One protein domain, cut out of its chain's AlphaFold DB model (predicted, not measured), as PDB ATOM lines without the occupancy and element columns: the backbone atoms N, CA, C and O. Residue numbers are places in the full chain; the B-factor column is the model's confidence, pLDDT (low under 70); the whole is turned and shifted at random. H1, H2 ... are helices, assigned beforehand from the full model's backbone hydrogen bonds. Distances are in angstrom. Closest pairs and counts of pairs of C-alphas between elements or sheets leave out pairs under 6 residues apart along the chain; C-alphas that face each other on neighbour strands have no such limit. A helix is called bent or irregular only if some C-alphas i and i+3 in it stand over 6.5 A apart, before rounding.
ATOM      1  N   GLY A  91     163.679  80.780 198.776       60.88
ATOM      2  CA  GLY A  91     162.382  81.438 198.920       60.88
ATOM      3  C   GLY A  91     161.825  81.580 200.343       60.88
ATOM      4  O   GLY A  91     160.693  82.048 200.489       60.88
ATOM      5  N   THR A  92     162.537  81.190 201.409       81.88
ATOM      6  CA  THR A  92     161.992  81.331 202.775       81.88
ATOM      7  C   THR A  92     161.836  82.809 203.165       81.88
ATOM      8  O   THR A  92     162.781  83.498 203.544       81.88
ATOM      9  N   THR A  93     160.596  83.308 203.113       91.25
ATOM     10  CA  THR A  93     160.221  84.693 203.459       91.25
ATOM     11  C   THR A  93     160.771  85.115 204.829       91.25
ATOM     12  O   THR A  93     161.333  86.194 204.975       91.25
ATOM     13  N   ARG A  94     160.715  84.221 205.826       93.50
ATOM     14  CA  ARG A  94     161.219  84.475 207.187       93.50
ATOM     15  C   ARG A  94     162.710  84.818 207.228       93.50
ATOM     16  O   ARG A  94     163.127  85.665 208.011       93.50
ATOM     17  N   ARG A  95     163.518  84.151 206.409       93.12
ATOM     18  CA  ARG A  95     164.966  84.369 206.340       93.12
ATOM     19  C   ARG A  95     165.277  85.742 205.763       93.12
ATOM     20  O   ARG A  95     166.073  86.474 206.333       93.12
ATOM     21  N   HIS A  96     164.583  86.103 204.690       95.75
ATOM     22  CA  HIS A  96     164.678  87.424 204.087       95.75
ATOM     23  C   HIS A  96     164.264  88.536 205.047       95.75
ATOM     24  O   HIS A  96     164.959  89.540 205.140       95.75
ATOM     25  N   TRP A  97     163.192  88.330 205.814       97.56
ATOM     26  CA  TRP A  97     162.792  89.257 206.871       97.56
ATOM     27  C   TRP A  97     163.898  89.485 207.907       97.56
ATOM     28  O   TRP A  97     164.245  90.630 208.187       97.56
ATOM     29  N   TRP A  98     164.505  88.409 208.424       97.44
ATOM     30  CA  TRP A  98     165.624  88.522 209.362       97.44
ATOM     31  C   TRP A  98     166.850  89.191 208.739       97.44
ATOM     32  O   TRP A  98     167.464  90.034 209.387       97.44
ATOM     33  N   SER A  99     167.183  88.882 207.484       97.62
ATOM     34  CA  SER A  99     168.234  89.598 206.753       97.62
ATOM     35  C   SER A  99     167.906  91.085 206.598       97.62
ATOM     36  O   SER A  99     168.807  91.909 206.701       97.62
ATOM     37  N   GLY A 100     166.630  91.438 206.423       98.25
ATOM     38  CA  GLY A 100     166.148  92.816 206.419       98.25
ATOM     39  C   GLY A 100     166.364  93.518 207.755       98.25
ATOM     40  O   GLY A 100     166.910  94.616 207.786       98.25
ATOM     41  N   ILE A 101     166.013  92.863 208.865       98.69
ATOM     42  CA  ILE A 101     166.284  93.381 210.213       98.69
ATOM     43  C   ILE A 101     167.780  93.600 210.413       98.69
ATOM     44  O   ILE A 101     168.190  94.674 210.833       98.69
ATOM     45  N   LEU A 102     168.609  92.609 210.085       98.62
ATOM     46  CA  LEU A 102     170.059  92.716 210.231       98.62
ATOM     47  C   LEU A 102     170.645  93.824 209.343       98.62
ATOM     48  O   LEU A 102     171.524  94.552 209.794       98.62
ATOM     49  N   ALA A 103     170.126  94.012 208.127       98.50
ATOM     50  CA  ALA A 103     170.488  95.135 207.262       98.50
ATOM     51  C   ALA A 103     170.099  96.484 207.886       98.50
ATOM     52  O   ALA A 103     170.887  97.428 207.865       98.50
ATOM     53  N   GLY A 104     168.908  96.568 208.483       98.44
ATOM     54  CA  GLY A 104     168.455  97.757 209.198       98.44
ATOM     55  C   GLY A 104     169.297  98.060 210.428       98.44
ATOM     56  O   GLY A 104     169.641  99.215 210.639       98.44
ATOM     57  N   VAL A 105     169.696  97.043 211.195       98.50
ATOM     58  CA  VAL A 105     170.608  97.205 212.338       98.50
ATOM     59  C   VAL A 105     171.998  97.624 211.864       98.50
ATOM     60  O   VAL A 105     172.578  98.533 212.443       98.50
ATOM     61  N   SER A 106     172.513  97.021 210.790       98.06
ATOM     62  CA  SER A 106     173.786  97.410 210.171       98.06
ATOM     63  C   SER A 106     173.794  98.901 209.814       98.06
ATOM     64  O   SER A 106     174.680  99.633 210.262       98.06
ATOM     65  N   TYR A 107     172.763  99.378 209.108       97.56
ATOM     66  CA  TYR A 107     172.601 100.802 208.804       97.56
ATOM     67  C   TYR A 107     172.410 101.650 210.067       97.56
ATOM     68  O   TYR A 107     173.006 102.717 210.185       97.56
ATOM     69  N   ALA A 108     171.614 101.169 211.028       97.38
ATOM     70  CA  ALA A 108     171.323 101.899 212.254       97.38
ATOM     71  C   ALA A 108     172.591 102.183 213.078       97.38
ATOM     72  O   ALA A 108     172.764 103.284 213.600       97.38
ATOM     73  N   VAL A 109     173.475 101.181 213.154       96.31
ATOM     74  CA  VAL A 109     174.777 101.234 213.832       96.31
ATOM     75  C   VAL A 109     175.725 102.202 213.131       96.31
ATOM     76  O   VAL A 109     176.414 102.968 213.805       96.31
ATOM     77  N   TYR A 110     175.765 102.187 211.797       95.62
ATOM     78  CA  TYR A 110     176.577 103.126 211.032       95.62
ATOM     79  C   TYR A 110     175.942 103.490 209.675       95.62
ATOM     80  O   TYR A 110     176.067 102.729 208.708       95.62
ATOM     81  N   PRO A 111     175.322 104.681 209.550       94.94
ATOM     82  CA  PRO A 111     174.630 105.083 208.324       94.94
ATOM     83  C   PRO A 111     175.515 105.237 207.087       94.94
ATOM     84  O   PRO A 111     175.015 105.170 205.963       94.94
ATOM     85  N   GLY A 112     176.829 105.415 207.270       91.81
ATOM     86  CA  GLY A 112     177.781 105.485 206.159       91.81
ATOM     87  C   GLY A 112     177.839 104.194 205.334       91.81
ATOM     88  O   GLY A 112     178.251 104.226 204.180       91.81
ATOM     89  N   TYR A 113     177.349 103.067 205.864       91.00
ATOM     90  CA  TYR A 113     177.200 101.803 205.132       91.00
ATOM     91  C   TYR A 113     175.857 101.691 204.390       91.00
ATOM     92  O   TYR A 113     175.280 100.610 204.263       91.00
ATOM     93  N   PHE A 114     175.349 102.801 203.849       93.38
ATOM     94  CA  PHE A 114     174.075 102.846 203.123       93.38
ATOM     95  C   PHE A 114     174.014 101.904 201.905       93.38
ATOM     96  O   PHE A 114     172.927 101.461 201.532       93.38
ATOM     97  N   LEU A 115     175.159 101.547 201.307       94.75
ATOM     98  CA  LEU A 115     175.215 100.568 200.215       94.75
ATOM     99  C   LEU A 115     174.931  99.132 200.680       94.75
ATOM    100  O   LEU A 115     174.435  98.336 199.888       94.75
ATOM    101  N   GLY A 116     175.181  98.791 201.947       96.19
ATOM    102  CA  GLY A 116     174.981  97.437 202.474       96.19
ATOM    103  C   GLY A 116     173.545  96.922 202.284       96.19
ATOM    104  O   GLY A 116     173.349  95.897 201.624       96.19
ATOM    105  N   PRO A 117     172.515  97.634 202.779       97.56
ATOM    106  CA  PRO A 117     171.119  97.270 202.539       97.56
ATOM    107  C   PRO A 117     170.749  97.173 201.051       97.56
ATOM    108  O   PRO A 117     169.995  96.274 200.675       97.56
ATOM    109  N   LEU A 118     171.302  98.045 200.197       97.62
ATOM    110  CA  LEU A 118     171.055  98.016 198.749       97.62
ATOM    111  C   LEU A 118     171.637  96.759 198.094       97.62
ATOM    112  O   LEU A 118     170.955  96.118 197.297       97.62
ATOM    113  N   VAL A 119     172.855  96.360 198.474       97.50
ATOM    114  CA  VAL A 119     173.482  95.112 198.009       97.50
ATOM    115  C   VAL A 119     172.639  93.899 198.409       97.50
ATOM    116  O   VAL A 119     172.410  93.012 197.588       97.50
ATOM    117  N   LEU A 120     172.117  93.864 199.639       98.06
ATOM    118  CA  LEU A 120     171.276  92.758 200.114       98.06
ATOM    119  C   LEU A 120     169.917  92.703 199.400       98.06
ATOM    120  O   LEU A 120     169.445  91.613 199.074       98.06
ATOM    121  N   LEU A 121     169.304  93.857 199.118       97.81
ATOM    122  CA  LEU A 121     168.088  93.949 198.303       97.81
ATOM    123  C   LEU A 121     168.338  93.470 196.870       97.81
ATOM    124  O   LEU A 121     167.566  92.661 196.358       97.81
ATOM    125  N   GLY A 122     169.429  93.923 196.246       97.19
ATOM    126  CA  GLY A 122     169.828  93.505 194.903       97.19
ATOM    127  C   GLY A 122     170.084  92.001 194.821       97.19
ATOM    128  O   GLY A 122     169.572  91.339 193.921       97.19
ATOM    129  N   LEU A 123     170.791  91.435 195.805       95.88
ATOM    130  CA  LEU A 123     171.010  89.992 195.902       95.88
ATOM    131  C   LEU A 123     169.695  89.229 196.098       95.88
ATOM    132  O   LEU A 123     169.463  88.234 195.420       95.88
ATOM    133  N   SER A 124     168.817  89.690 196.992       95.25
ATOM    134  CA  SER A 124     167.504  89.071 197.202       95.25
ATOM    135  C   SER A 124     166.668  89.065 195.921       95.25
ATOM    136  O   SER A 124     166.050  88.049 195.595       95.25
ATOM    137  N   LEU A 125     166.678  90.172 195.173       95.25
ATOM    138  CA  LEU A 125     166.003  90.272 193.885       95.25
ATOM    139  C   LEU A 125     166.617  89.307 192.869       95.25
ATOM    140  O   LEU A 125     165.882  88.542 192.254       95.25
ATOM    141  N   ALA A 126     167.945  89.287 192.739       93.56
ATOM    142  CA  ALA A 126     168.643  88.384 191.829       93.56
ATOM    143  C   ALA A 126     168.303  86.915 192.122       93.56
ATOM    144  O   ALA A 126     167.882  86.197 191.220       93.56
ATOM    145  N   LEU A 127     168.386  86.493 193.390       90.88
ATOM    146  CA  LEU A 127     168.030  85.138 193.828       90.88
ATOM    147  C   LEU A 127     166.556  84.805 193.556       90.88
ATOM    148  O   LEU A 127     166.239  83.683 193.178       90.88
ATOM    149  N   SER A 128     165.660  85.781 193.708       89.69
ATOM    150  CA  SER A 128     164.222  85.616 193.459       89.69
ATOM    151  C   SER A 128     163.864  85.474 191.974       89.69
ATOM    152  O   SER A 128     162.782  84.986 191.639       89.69
ATOM    153  N   LEU A 129     164.746  85.933 191.081       89.31
ATOM    154  CA  LEU A 129     164.560  85.873 189.632       89.31
ATOM    155  C   LEU A 129     165.210  84.641 188.991       89.31
ATOM    156  O   LEU A 129     164.905  84.354 187.832       89.31
ATOM    157  N   VAL A 130     166.048  83.895 189.724       87.56
ATOM    158  CA  VAL A 130     166.625  82.636 189.233       87.56
ATOM    159  C   VAL A 130     165.491  81.646 188.913       87.56
ATOM    160  O   VAL A 130     164.642  81.396 189.773       87.56
ATOM    161  N   PRO A 131     165.436  81.076 187.694       78.38
ATOM    162  CA  PRO A 131     164.411  80.100 187.335       78.38
ATOM    163  C   PRO A 131     164.516  78.828 188.192       78.38
ATOM    164  O   PRO A 131     165.463  78.055 188.065       78.38
ATOM    165  N   GLU A 132     163.530  78.585 189.057       74.94
ATOM    166  CA  GLU A 132     163.398  77.326 189.801       74.94
ATOM    167  C   GLU A 132     162.514  76.340 189.017       74.94
ATOM    168  O   GLU A 132     161.296  76.307 189.186       74.94
ATOM    169  N   GLY A 133     163.127  75.511 188.167       74.12
ATOM    170  CA  GLY A 133     162.442  74.398 187.495       74.12
ATOM    171  C   GLY A 133     161.424  74.802 186.413       74.12
ATOM    172  O   GLY A 133     161.447  75.915 185.896       74.12
ATOM    173  N   ARG A 134     160.562  73.846 186.022       58.56
ATOM    174  CA  ARG A 134     159.624  73.964 184.882       58.56
ATOM    175  C   ARG A 134     158.337  74.743 185.185       58.56
ATOM    176  O   ARG A 134     157.632  75.093 184.247       58.56
ATOM    177  N   GLU A 135     158.011  74.999 186.452       77.56
ATOM    178  CA  GLU A 135     156.781  75.714 186.812       77.56
ATOM    179  C   GLU A 135     157.032  77.213 186.968       77.56
ATOM    180  O   GLU A 135     157.717  77.676 187.886       77.56
ATOM    181  N   GLU A 136     156.421  78.001 186.087       80.50
ATOM    182  CA  GLU A 136     156.447  79.451 186.186       80.50
ATOM    183  C   GLU A 136     155.661  79.922 187.414       80.50
ATOM    184  O   GLU A 136     154.442  80.088 187.405       80.50
ATOM    185  N   LYS A 137     156.376  80.179 188.514       83.44
ATOM    186  CA  LYS A 137     155.789  80.885 189.658       83.44
ATOM    187  C   LYS A 137     155.391  82.305 189.231       83.44
ATOM    188  O   LYS A 137     156.225  82.982 188.615       83.44
ATOM    189  N   PRO A 138     154.204  82.804 189.633       90.62
ATOM    190  CA  PRO A 138     153.782  84.167 189.330       90.62
ATOM    191  C   PRO A 138     154.759  85.182 189.935       90.62
ATOM    192  O   PRO A 138     155.276  84.970 191.038       90.62
ATOM    193  N   LEU A 139     154.972  86.307 189.244       90.31
ATOM    194  CA  LEU A 139     155.924  87.355 189.641       90.31
ATOM    195  C   LEU A 139     155.733  87.805 191.099       90.31
ATOM    196  O   LEU A 139     156.704  87.947 191.837       90.31
ATOM    197  N   MET A 140     154.484  87.930 191.554       90.38
ATOM    198  CA  MET A 140     154.166  88.318 192.933       90.38
ATOM    199  C   MET A 140     154.746  87.346 193.976       90.38
ATOM    200  O   MET A 140     155.244  87.761 195.021       90.38
ATOM    201  N   ARG A 141     154.733  86.037 193.688       90.25
ATOM    202  CA  ARG A 141     155.314  85.022 194.579       90.25
ATOM    203  C   ARG A 141     156.840  85.089 194.574       90.25
ATOM    204  O   ARG A 141     157.439  84.855 195.621       90.25
ATOM    205  N   ARG A 142     157.446  85.444 193.433       90.31
ATOM    206  CA  ARG A 142     158.895  85.669 193.310       90.31
ATOM    207  C   ARG A 142     159.345  86.901 194.090       90.31
ATOM    208  O   ARG A 142     160.369  86.842 194.737       90.31
ATOM    209  N   LEU A 143     158.564  87.981 194.114       94.12
ATOM    210  CA  LEU A 143     158.940  89.218 194.820       94.12
ATOM    211  C   LEU A 143     158.693  89.186 196.338       94.12
ATOM    212  O   LEU A 143     159.208  90.038 197.062       94.12
ATOM    213  N   LYS A 144     157.949  88.198 196.851       94.88
ATOM    214  CA  LYS A 144     157.650  88.063 198.287       94.88
ATOM    215  C   LYS A 144     158.896  88.109 199.199       94.88
ATOM    216  O   LYS A 144     158.822  88.784 200.226       94.88
ATOM    217  N   PRO A 145     160.027  87.443 198.893       94.50
ATOM    218  CA  PRO A 145     161.242  87.533 199.703       94.50
ATOM    219  C   PRO A 145     161.845  88.945 199.709       94.50
ATOM    220  O   PRO A 145     162.204  89.436 200.776       94.50
ATOM    221  N   VAL A 146     161.869  89.633 198.562       96.12
ATOM    222  CA  VAL A 146     162.365  91.018 198.444       96.12
ATOM    223  C   VAL A 146     161.535  91.966 199.308       96.12
ATOM    224  O   VAL A 146     162.081  92.708 200.123       96.12
ATOM    225  N   VAL A 147     160.204  91.886 199.193       97.19
ATOM    226  CA  VAL A 147     159.270  92.672 200.018       97.19
ATOM    227  C   VAL A 147     159.471  92.364 201.501       97.19
ATOM    228  O   VAL A 147     159.455  93.267 202.331       97.19
ATOM    229  N   SER A 148     159.708  91.099 201.845       97.31
ATOM    230  CA  SER A 148     159.948  90.689 203.225       97.31
ATOM    231  C   SER A 148     161.242  91.251 203.806       97.31
ATOM    232  O   SER A 148     161.257  91.627 204.977       97.31
ATOM    233  N   LEU A 149     162.316  91.306 203.014       98.12
ATOM    234  CA  LEU A 149     163.574  91.938 203.407       98.12
ATOM    235  C   LEU A 149     163.369  93.438 203.609       98.12
ATOM    236  O   LEU A 149     163.710  93.963 204.667       98.12
ATOM    237  N   LEU A 150     162.742  94.111 202.640       98.50
ATOM    238  CA  LEU A 150     162.433  95.535 202.739       98.50
ATOM    239  C   LEU A 150     161.585  95.845 203.981       98.50
ATOM    240  O   LEU A 150     161.884  96.790 204.703       98.50
ATOM    241  N   ALA A 151     160.580  95.020 204.279       98.56
ATOM    242  CA  ALA A 151     159.755  95.168 205.474       98.56
ATOM    243  C   ALA A 151     160.572  95.036 206.772       98.56
ATOM    244  O   ALA A 151     160.373  95.823 207.693       98.56
ATOM    245  N   GLY A 152     161.506  94.080 206.848       98.56
ATOM    246  CA  GLY A 152     162.405  93.934 207.997       98.56
ATOM    247  C   GLY A 152     163.332  95.141 208.184       98.56
ATOM    248  O   GLY A 152     163.483  95.633 209.300       98.56
ATOM    249  N   LEU A 153     163.894  95.658 207.086       98.62
ATOM    250  CA  LEU A 153     164.720  96.871 207.075       98.62
ATOM    251  C   LEU A 153     163.927  98.084 207.578       98.62
ATOM    252  O   LEU A 153     164.346  98.755 208.521       98.62
ATOM    253  N   VAL A 154     162.758  98.333 206.984       98.62
ATOM    254  CA  VAL A 154     161.880  99.452 207.351       98.62
ATOM    255  C   VAL A 154     161.431  99.342 208.805       98.62
ATOM    256  O   VAL A 154     161.421 100.353 209.499       98.62
ATOM    257  N   ALA A 155     161.124  98.140 209.305       98.69
ATOM    258  CA  ALA A 155     160.732  97.945 210.699       98.69
ATOM    259  C   ALA A 155     161.804  98.442 211.684       98.69
ATOM    260  O   ALA A 155     161.470  99.104 212.667       98.69
ATOM    261  N   VAL A 156     163.088  98.188 211.408       98.69
ATOM    262  CA  VAL A 156     164.185  98.700 212.245       98.69
ATOM    263  C   VAL A 156     164.283 100.220 212.149       98.69
ATOM    264  O   VAL A 156     164.328 100.885 213.181       98.69
ATOM    265  N   LEU A 157     164.250 100.788 210.939       98.44
ATOM    266  CA  LEU A 157     164.337 102.243 210.753       98.44
ATOM    267  C   LEU A 157     163.183 102.984 211.437       98.44
ATOM    268  O   LEU A 157     163.411 103.984 212.113       98.44
ATOM    269  N   VAL A 158     161.960 102.465 211.314       98.62
ATOM    270  CA  VAL A 158     160.780 102.994 212.008       98.62
ATOM    271  C   VAL A 158     160.957 102.880 213.517       98.62
ATOM    272  O   VAL A 158     160.672 103.838 214.221       98.62
ATOM    273  N   THR A 159     161.473 101.759 214.025       98.69
ATOM    274  CA  THR A 159     161.725 101.595 215.467       98.69
ATOM    275  C   THR A 159     162.696 102.656 215.986       98.69
ATOM    276  O   THR A 159     162.402 103.313 216.981       98.69
ATOM    277  N   PHE A 160     163.824 102.877 215.306       98.25
ATOM    278  CA  PHE A 160     164.798 103.900 215.706       98.25
ATOM    279  C   PHE A 160     164.252 105.326 215.567       98.25
ATOM    280  O   PHE A 160     164.488 106.149 216.449       98.25
ATOM    281  N   GLU A 161     163.492 105.623 214.510       98.56
ATOM    282  CA  GLU A 161     162.827 106.921 214.362       98.56
ATOM    283  C   GLU A 161     161.813 107.152 215.487       98.56
ATOM    284  O   GLU A 161     161.845 108.204 216.114       98.56
ATOM    285  N   LEU A 162     160.961 106.171 215.804       98.50
ATOM    286  CA  LEU A 162     159.990 106.280 216.895       98.50
ATOM    287  C   LEU A 162     160.677 106.489 218.248       98.50
ATOM    288  O   LEU A 162     160.249 107.351 219.008       98.50
ATOM    289  N   LEU A 163     161.758 105.757 218.532       98.12
ATOM    290  CA  LEU A 163     162.544 105.953 219.755       98.12
ATOM    291  C   LEU A 163     163.163 107.354 219.824       98.12
ATOM    292  O   LEU A 163     163.127 107.975 220.881       98.12
ATOM    293  N   ALA A 164     163.686 107.881 218.714       98.06
ATOM    294  CA  ALA A 164     164.230 109.240 218.661       98.06
ATOM    295  C   ALA A 164     163.150 110.312 218.890       98.06
ATOM    296  O   ALA A 164     163.401 111.320 219.558       98.06
ATOM    297  N   ARG A 165     161.932 110.066 218.389       98.25
ATOM    298  CA  ARG A 165     160.776 110.956 218.566       98.25
ATOM    299  C   ARG A 165     160.302 111.045 220.012       98.25
ATOM    300  O   ARG A 165     159.737 112.069 220.368       98.25
ATOM    301  N   LEU A 166     160.578 110.042 220.851       98.25
ATOM    302  CA  LEU A 166     160.316 110.130 222.296       98.25
ATOM    303  C   LEU A 166     161.146 111.224 222.987       98.25
ATOM    304  O   LEU A 166     160.788 111.652 224.079       98.25
ATOM    305  N   SER A 167     162.230 111.671 222.351       97.75
ATOM    306  CA  SER A 167     163.104 112.745 222.830       97.75
ATOM    307  C   SER A 167     163.023 114.001 221.951       97.75
ATOM    308  O   SER A 167     163.985 114.759 221.903       97.75
ATOM    309  N   ASP A 168     161.935 114.184 221.191       97.69
ATOM    310  CA  ASP A 168     161.738 115.296 220.242       97.69
ATOM    311  C   ASP A 168     162.837 115.427 219.165       97.69
ATOM    312  O   ASP A 168     163.036 116.480 218.558       97.69
ATOM    313  N   THR A 169     163.543 114.330 218.875       98.12
ATOM    314  CA  THR A 169     164.565 114.262 217.819       98.12
ATOM    315  C   THR A 169     164.109 113.386 216.650       98.12
ATOM    316  O   THR A 169     163.073 112.724 216.705       98.12
ATOM    317  N   SER A 170     164.874 113.382 215.555       98.25
ATOM    318  CA  SER A 170     164.669 112.464 214.428       98.25
ATOM    319  C   SER A 170     165.964 111.734 214.104       98.25
ATOM    320  O   SER A 170     167.002 112.358 213.854       98.25
ATOM    321  N   TYR A 171     165.884 110.406 214.080       97.81
ATOM    322  CA  TYR A 171     166.999 109.539 213.731       97.81
ATOM    323  C   TYR A 171     167.349 109.707 212.250       97.81
ATOM    324  O   TYR A 171     168.509 109.932 211.905       97.81
ATOM    325  N   LEU A 172     166.342 109.676 211.369       97.38
ATOM    326  CA  LEU A 172     166.552 109.796 209.925       97.38
ATOM    327  C   LEU A 172     167.077 111.181 209.533       97.38
ATOM    328  O   LEU A 172     167.960 111.277 208.678       97.38
ATOM    329  N   ALA A 173     166.585 112.249 210.172       97.50
ATOM    330  CA  ALA A 173     167.105 113.594 209.934       97.50
ATOM    331  C   ALA A 173     168.568 113.718 210.384       97.50
ATOM    332  O   ALA A 173     169.390 114.230 209.627       97.50
ATOM    333  N   SER A 174     168.908 113.191 211.566       96.44
ATOM    334  CA  SER A 174     170.286 113.178 212.082       96.44
ATOM    335  C   SER A 174     171.223 112.372 211.183       96.44
ATOM    336  O   SER A 174     172.303 112.841 210.837       96.44
ATOM    337  N   SER A 175     170.789 111.191 210.738       94.88
ATOM    338  CA  SER A 175     171.532 110.342 209.803       94.88
ATOM    339  C   SER A 175     171.819 111.064 208.479       94.88
ATOM    340  O   SER A 175     172.963 111.118 208.023       94.88
ATOM    341  N   ARG A 176     170.799 111.709 207.892       94.88
ATOM    342  CA  ARG A 176     170.957 112.524 206.678       94.88
ATOM    343  C   ARG A 176     171.886 113.713 206.909       94.88
ATOM    344  O   ARG A 176     172.700 114.013 206.043       94.88
ATOM    345  N   TYR A 177     171.764 114.388 208.049       95.19
ATOM    346  CA  TYR A 177     172.623 115.515 208.397       95.19
ATOM    347  C   TYR A 177     174.089 115.086 208.492       95.19
ATOM    348  O   TYR A 177     174.939 115.719 207.872       95.19
ATOM    349  N   ILE A 178     174.392 113.966 209.158       91.19
ATOM    350  CA  ILE A 178     175.757 113.423 209.230       91.19
ATOM    351  C   ILE A 178     176.333 113.213 207.825       91.19
ATOM    352  O   ILE A 178     177.463 113.625 207.575       91.19
ATOM    353  N   ALA A 179     175.554 112.683 206.879       88.81
ATOM    354  CA  ALA A 179     176.010 112.519 205.496       88.81
ATOM    355  C   ALA A 179     176.423 113.844 204.819       88.81
ATOM    356  O   ALA A 179     177.291 113.832 203.954       88.81
ATOM    357  N   THR A 180     175.861 114.988 205.229       90.69
ATOM    358  CA  THR A 180     176.264 116.317 204.721       90.69
ATOM    359  C   THR A 180     177.531 116.868 205.376       90.69
ATOM    360  O   THR A 180     178.142 117.787 204.842       90.69
ATOM    361  N   THR A 181     177.940 116.312 206.520       91.12
ATOM    362  CA  THR A 181     179.154 116.736 207.242       91.12
ATOM    363  C   THR A 181     180.417 116.024 206.759       91.12
ATOM    364  O   THR A 181     181.525 116.490 207.018       91.12
ATOM    365  N   VAL A 182     180.273 114.909 206.036       87.06
ATOM    366  CA  VAL A 182     181.400 114.165 205.462       87.06
ATOM    367  C   VAL A 182     181.802 114.816 204.141       87.06
ATOM    368  O   VAL A 182     181.363 114.413 203.069       87.06
ATOM    369  N   THR A 183     182.632 115.853 204.229       87.81
ATOM    370  CA  THR A 183     183.190 116.580 203.071       87.81
ATOM    371  C   THR A 183     184.702 116.399 202.934       87.81
ATOM    372  O   THR A 183     185.362 117.171 202.243       87.81
ATOM    373  N   GLN A 184     185.272 115.430 203.651       83.56
ATOM    374  CA  GLN A 184     186.698 115.120 203.617       83.56
ATOM    375  C   GLN A 184     186.999 114.204 202.423       83.56
ATOM    376  O   GLN A 184     186.303 113.211 202.227       83.56
ATOM    377  N   GLY A 185     188.051 114.525 201.665       84.00
ATOM    378  CA  GLY A 185     188.457 113.790 200.462       84.00
ATOM    379  C   GLY A 185     188.068 114.494 199.159       84.00
ATOM    380  O   GLY A 185     187.573 115.620 199.168       84.00
ATOM    381  N   SER A 186     188.327 113.828 198.034       86.50
ATOM    382  CA  SER A 186     187.974 114.306 196.696       86.50
ATOM    383  C   SER A 186     186.737 113.572 196.181       86.50
ATOM    384  O   SER A 186     186.763 112.358 195.980       86.50
ATOM    385  N   PHE A 187     185.645 114.299 195.938       86.88
ATOM    386  CA  PHE A 187     184.441 113.720 195.328       86.88
ATOM    387  C   PHE A 187     184.644 113.357 193.851       86.88
ATOM    388  O   PHE A 187     183.909 112.515 193.335       86.88
ATOM    389  N   ASP A 188     185.652 113.942 193.199       92.56
ATOM    390  CA  ASP A 188     185.979 113.683 191.793       92.56
ATOM    391  C   ASP A 188     186.517 112.260 191.577       92.56
ATOM    392  O   ASP A 188     186.378 111.698 190.492       92.56
ATOM    393  N   GLU A 189     187.092 111.646 192.617       87.25
ATOM    394  CA  GLU A 189     187.562 110.258 192.572       87.25
ATOM    395  C   GLU A 189     186.393 109.260 192.613       87.25
ATOM    396  O   GLU A 189     186.434 108.202 191.984       87.25
ATOM    397  N   GLY A 190     185.300 109.589 193.310       87.19
ATOM    398  CA  GLY A 190     184.095 108.759 193.358       87.19
ATOM    399  C   GLY A 190     184.389 107.276 193.642       87.19
ATOM    400  O   GLY A 190     184.911 106.919 194.696       87.19
ATOM    401  N   PHE A 191     184.042 106.391 192.699       87.00
ATOM    402  CA  PHE A 191     184.281 104.947 192.830       87.00
ATOM    403  C   PHE A 191     185.709 104.502 192.477       87.00
ATOM    404  O   PHE A 191     186.076 103.384 192.840       87.00
ATOM    405  N   SER A 192     186.519 105.329 191.799       92.44
ATOM    406  CA  SER A 192     187.921 104.973 191.528       92.44
ATOM    407  C   SER A 192     188.747 104.960 192.812       92.44
ATOM    408  O   SER A 192     189.638 104.123 192.931       92.44
ATOM    409  N   PHE A 193     188.369 105.778 193.806       90.12
ATOM    410  CA  PHE A 193     189.008 105.824 195.122       90.12
ATOM    411  C   PHE A 193     189.166 104.438 195.750       90.12
ATOM    412  O   PHE A 193     190.214 104.146 196.303       90.12
ATOM    413  N   ILE A 194     188.171 103.548 195.635       88.81
ATOM    414  CA  ILE A 194     188.250 102.202 196.230       88.81
ATOM    415  C   ILE A 194     189.426 101.412 195.635       88.81
ATOM    416  O   ILE A 194     190.172 100.770 196.371       88.81
ATOM    417  N   ALA A 195     189.591 101.458 194.311       91.31
ATOM    418  CA  ALA A 195     190.665 100.748 193.625       91.31
ATOM    419  C   ALA A 195     192.024 101.418 193.861       91.31
ATOM    420  O   ALA A 195     192.998 100.725 194.138       91.31
ATOM    421  N   THR A 196     192.074 102.752 193.795       92.12
ATOM    422  CA  THR A 196     193.284 103.534 194.075       92.12
ATOM    423  C   THR A 196     193.765 103.303 195.502       92.12
ATOM    424  O   THR A 196     194.918 102.951 195.703       92.12
ATOM    425  N   TYR A 197     192.872 103.392 196.491       90.88
ATOM    426  CA  TYR A 197     193.187 103.138 197.896       90.88
ATOM    427  C   TYR A 197     193.710 101.717 198.107       90.88
ATOM    428  O   TYR A 197     194.734 101.528 198.754       90.88
ATOM    429  N   PHE A 198     193.052 100.716 197.515       91.12
ATOM    430  CA  PHE A 198     193.510  99.333 197.612       91.12
ATOM    431  C   PHE A 198     194.894  99.116 196.984       91.12
ATOM    432  O   PHE A 198     195.638  98.263 197.442       91.12
ATOM    433  N   TRP A 199     195.242  99.851 195.927       94.38
ATOM    434  CA  TRP A 199     196.541  99.717 195.269       94.38
ATOM    435  C   TRP A 199     197.659 100.503 195.964       94.38
ATOM    436  O   TRP A 199     198.799 100.049 196.009       94.38
ATOM    437  N   GLU A 200     197.352 101.703 196.451       94.12
ATOM    438  CA  GLU A 200     198.350 102.641 196.971       94.12
ATOM    439  C   GLU A 200     198.563 102.529 198.485       94.12
ATOM    440  O   GLU A 200     199.620 102.934 198.972       94.12
ATOM    441  N   VAL A 201     197.576 102.024 199.234       92.06
ATOM    442  CA  VAL A 201     197.578 102.057 200.708       92.06
ATOM    443  C   VAL A 201     197.597 100.671 201.347       92.06
ATOM    444  O   VAL A 201     198.276 100.500 202.362       92.06
ATOM    445  N   GLU A 202     196.832  99.722 200.810       89.75
ATOM    446  CA  GLU A 202     196.707  98.366 201.372       89.75
ATOM    447  C   GLU A 202     197.871  97.448 200.979       89.75
ATOM    448  O   GLU A 202     198.317  96.681 201.864       89.75
TER     449      GLU A 202
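This is residues 91 to 202 of the 202 residues of the protein "PMT_2 domain-containing protein" of Hymenobacter glacialis (UniProt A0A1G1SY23). Three helices, H1, H2 and H3, make a small up-and-down bundle, each running against the one before it in the chain; H4 packs on the later part of the long H3, nearly at a right angle to it. The stretch after H4 leads away to a short last helix, H5, which packs on no other helix; residues 186 to 192 and 194 to 202 stick out there, and the link loop of residues 132 to 138 sticks out elsewhere. The printed part has 112 residues with five named helices, H1 to H5 in order, and no named strand; the class is all helix. The whole is loose, with a radius of gyration of the C-alphas of 17.9 A, and flat, spanning 52 by 46 by 20 A.

H1, residues 93 to 109, and H2, residues 115 to 129, form a helical hairpin: they touch, closest at the C-alphas of Ala 103 and Pro 117, 5.2 A apart, and run opposite ways at a shallow tilt of 14 degrees. H3, residues 139 to 165, is the hub, touching three helices. It forms a second helical hairpin with H2, touching it with residues 142 to 153 alone, closest at the C-alphas of Ser 128 and Arg 142, 5.3 A, opposite ways at a shallow tilt of 22 degrees. H1 and H3 touch with 46 pairs of C-alphas within 8 A, closest at Gly 100 and Leu 149, 4.1 A; they run the same way at a shallow tilt of 34 degrees, only just short of steep. H4, residues 171 to 181, touches H3 at the latter's residues 157 to 164 alone, closest at the C-alphas of Glu 161 and Tyr 171, 5.0 A, about perpendicular at 87 degrees. H5, residues 192 to 200, touches no helix. Every O i to N i+4 pair is within hydrogen-bond range in H1, H2, H4 and H5, and 21 of 23 are in H3.

H1 begins at C-alpha 93, (160.221, 84.693, 203.459), and is 24.4 A long; H2 is 21.0 A long. H3 is 37.6 A long and irregular, with C-alphas 142 and 145 7.1 A apart and a kink of 37 degrees near residue 146. It ends at C-alpha 165, (160.776, 110.956, 218.566). H4 measures 15.5 A and H5 12.0 A, ending at C-alpha 200, (198.350, 102.641, 196.971).

The two C-alphas farthest apart, those of Arg 134 and Asp 168, are 54.4 A apart. The printed part has no cut and no long link. Mean pLDDT of the printed part is 92.9; residues 91 and 134 are under 70.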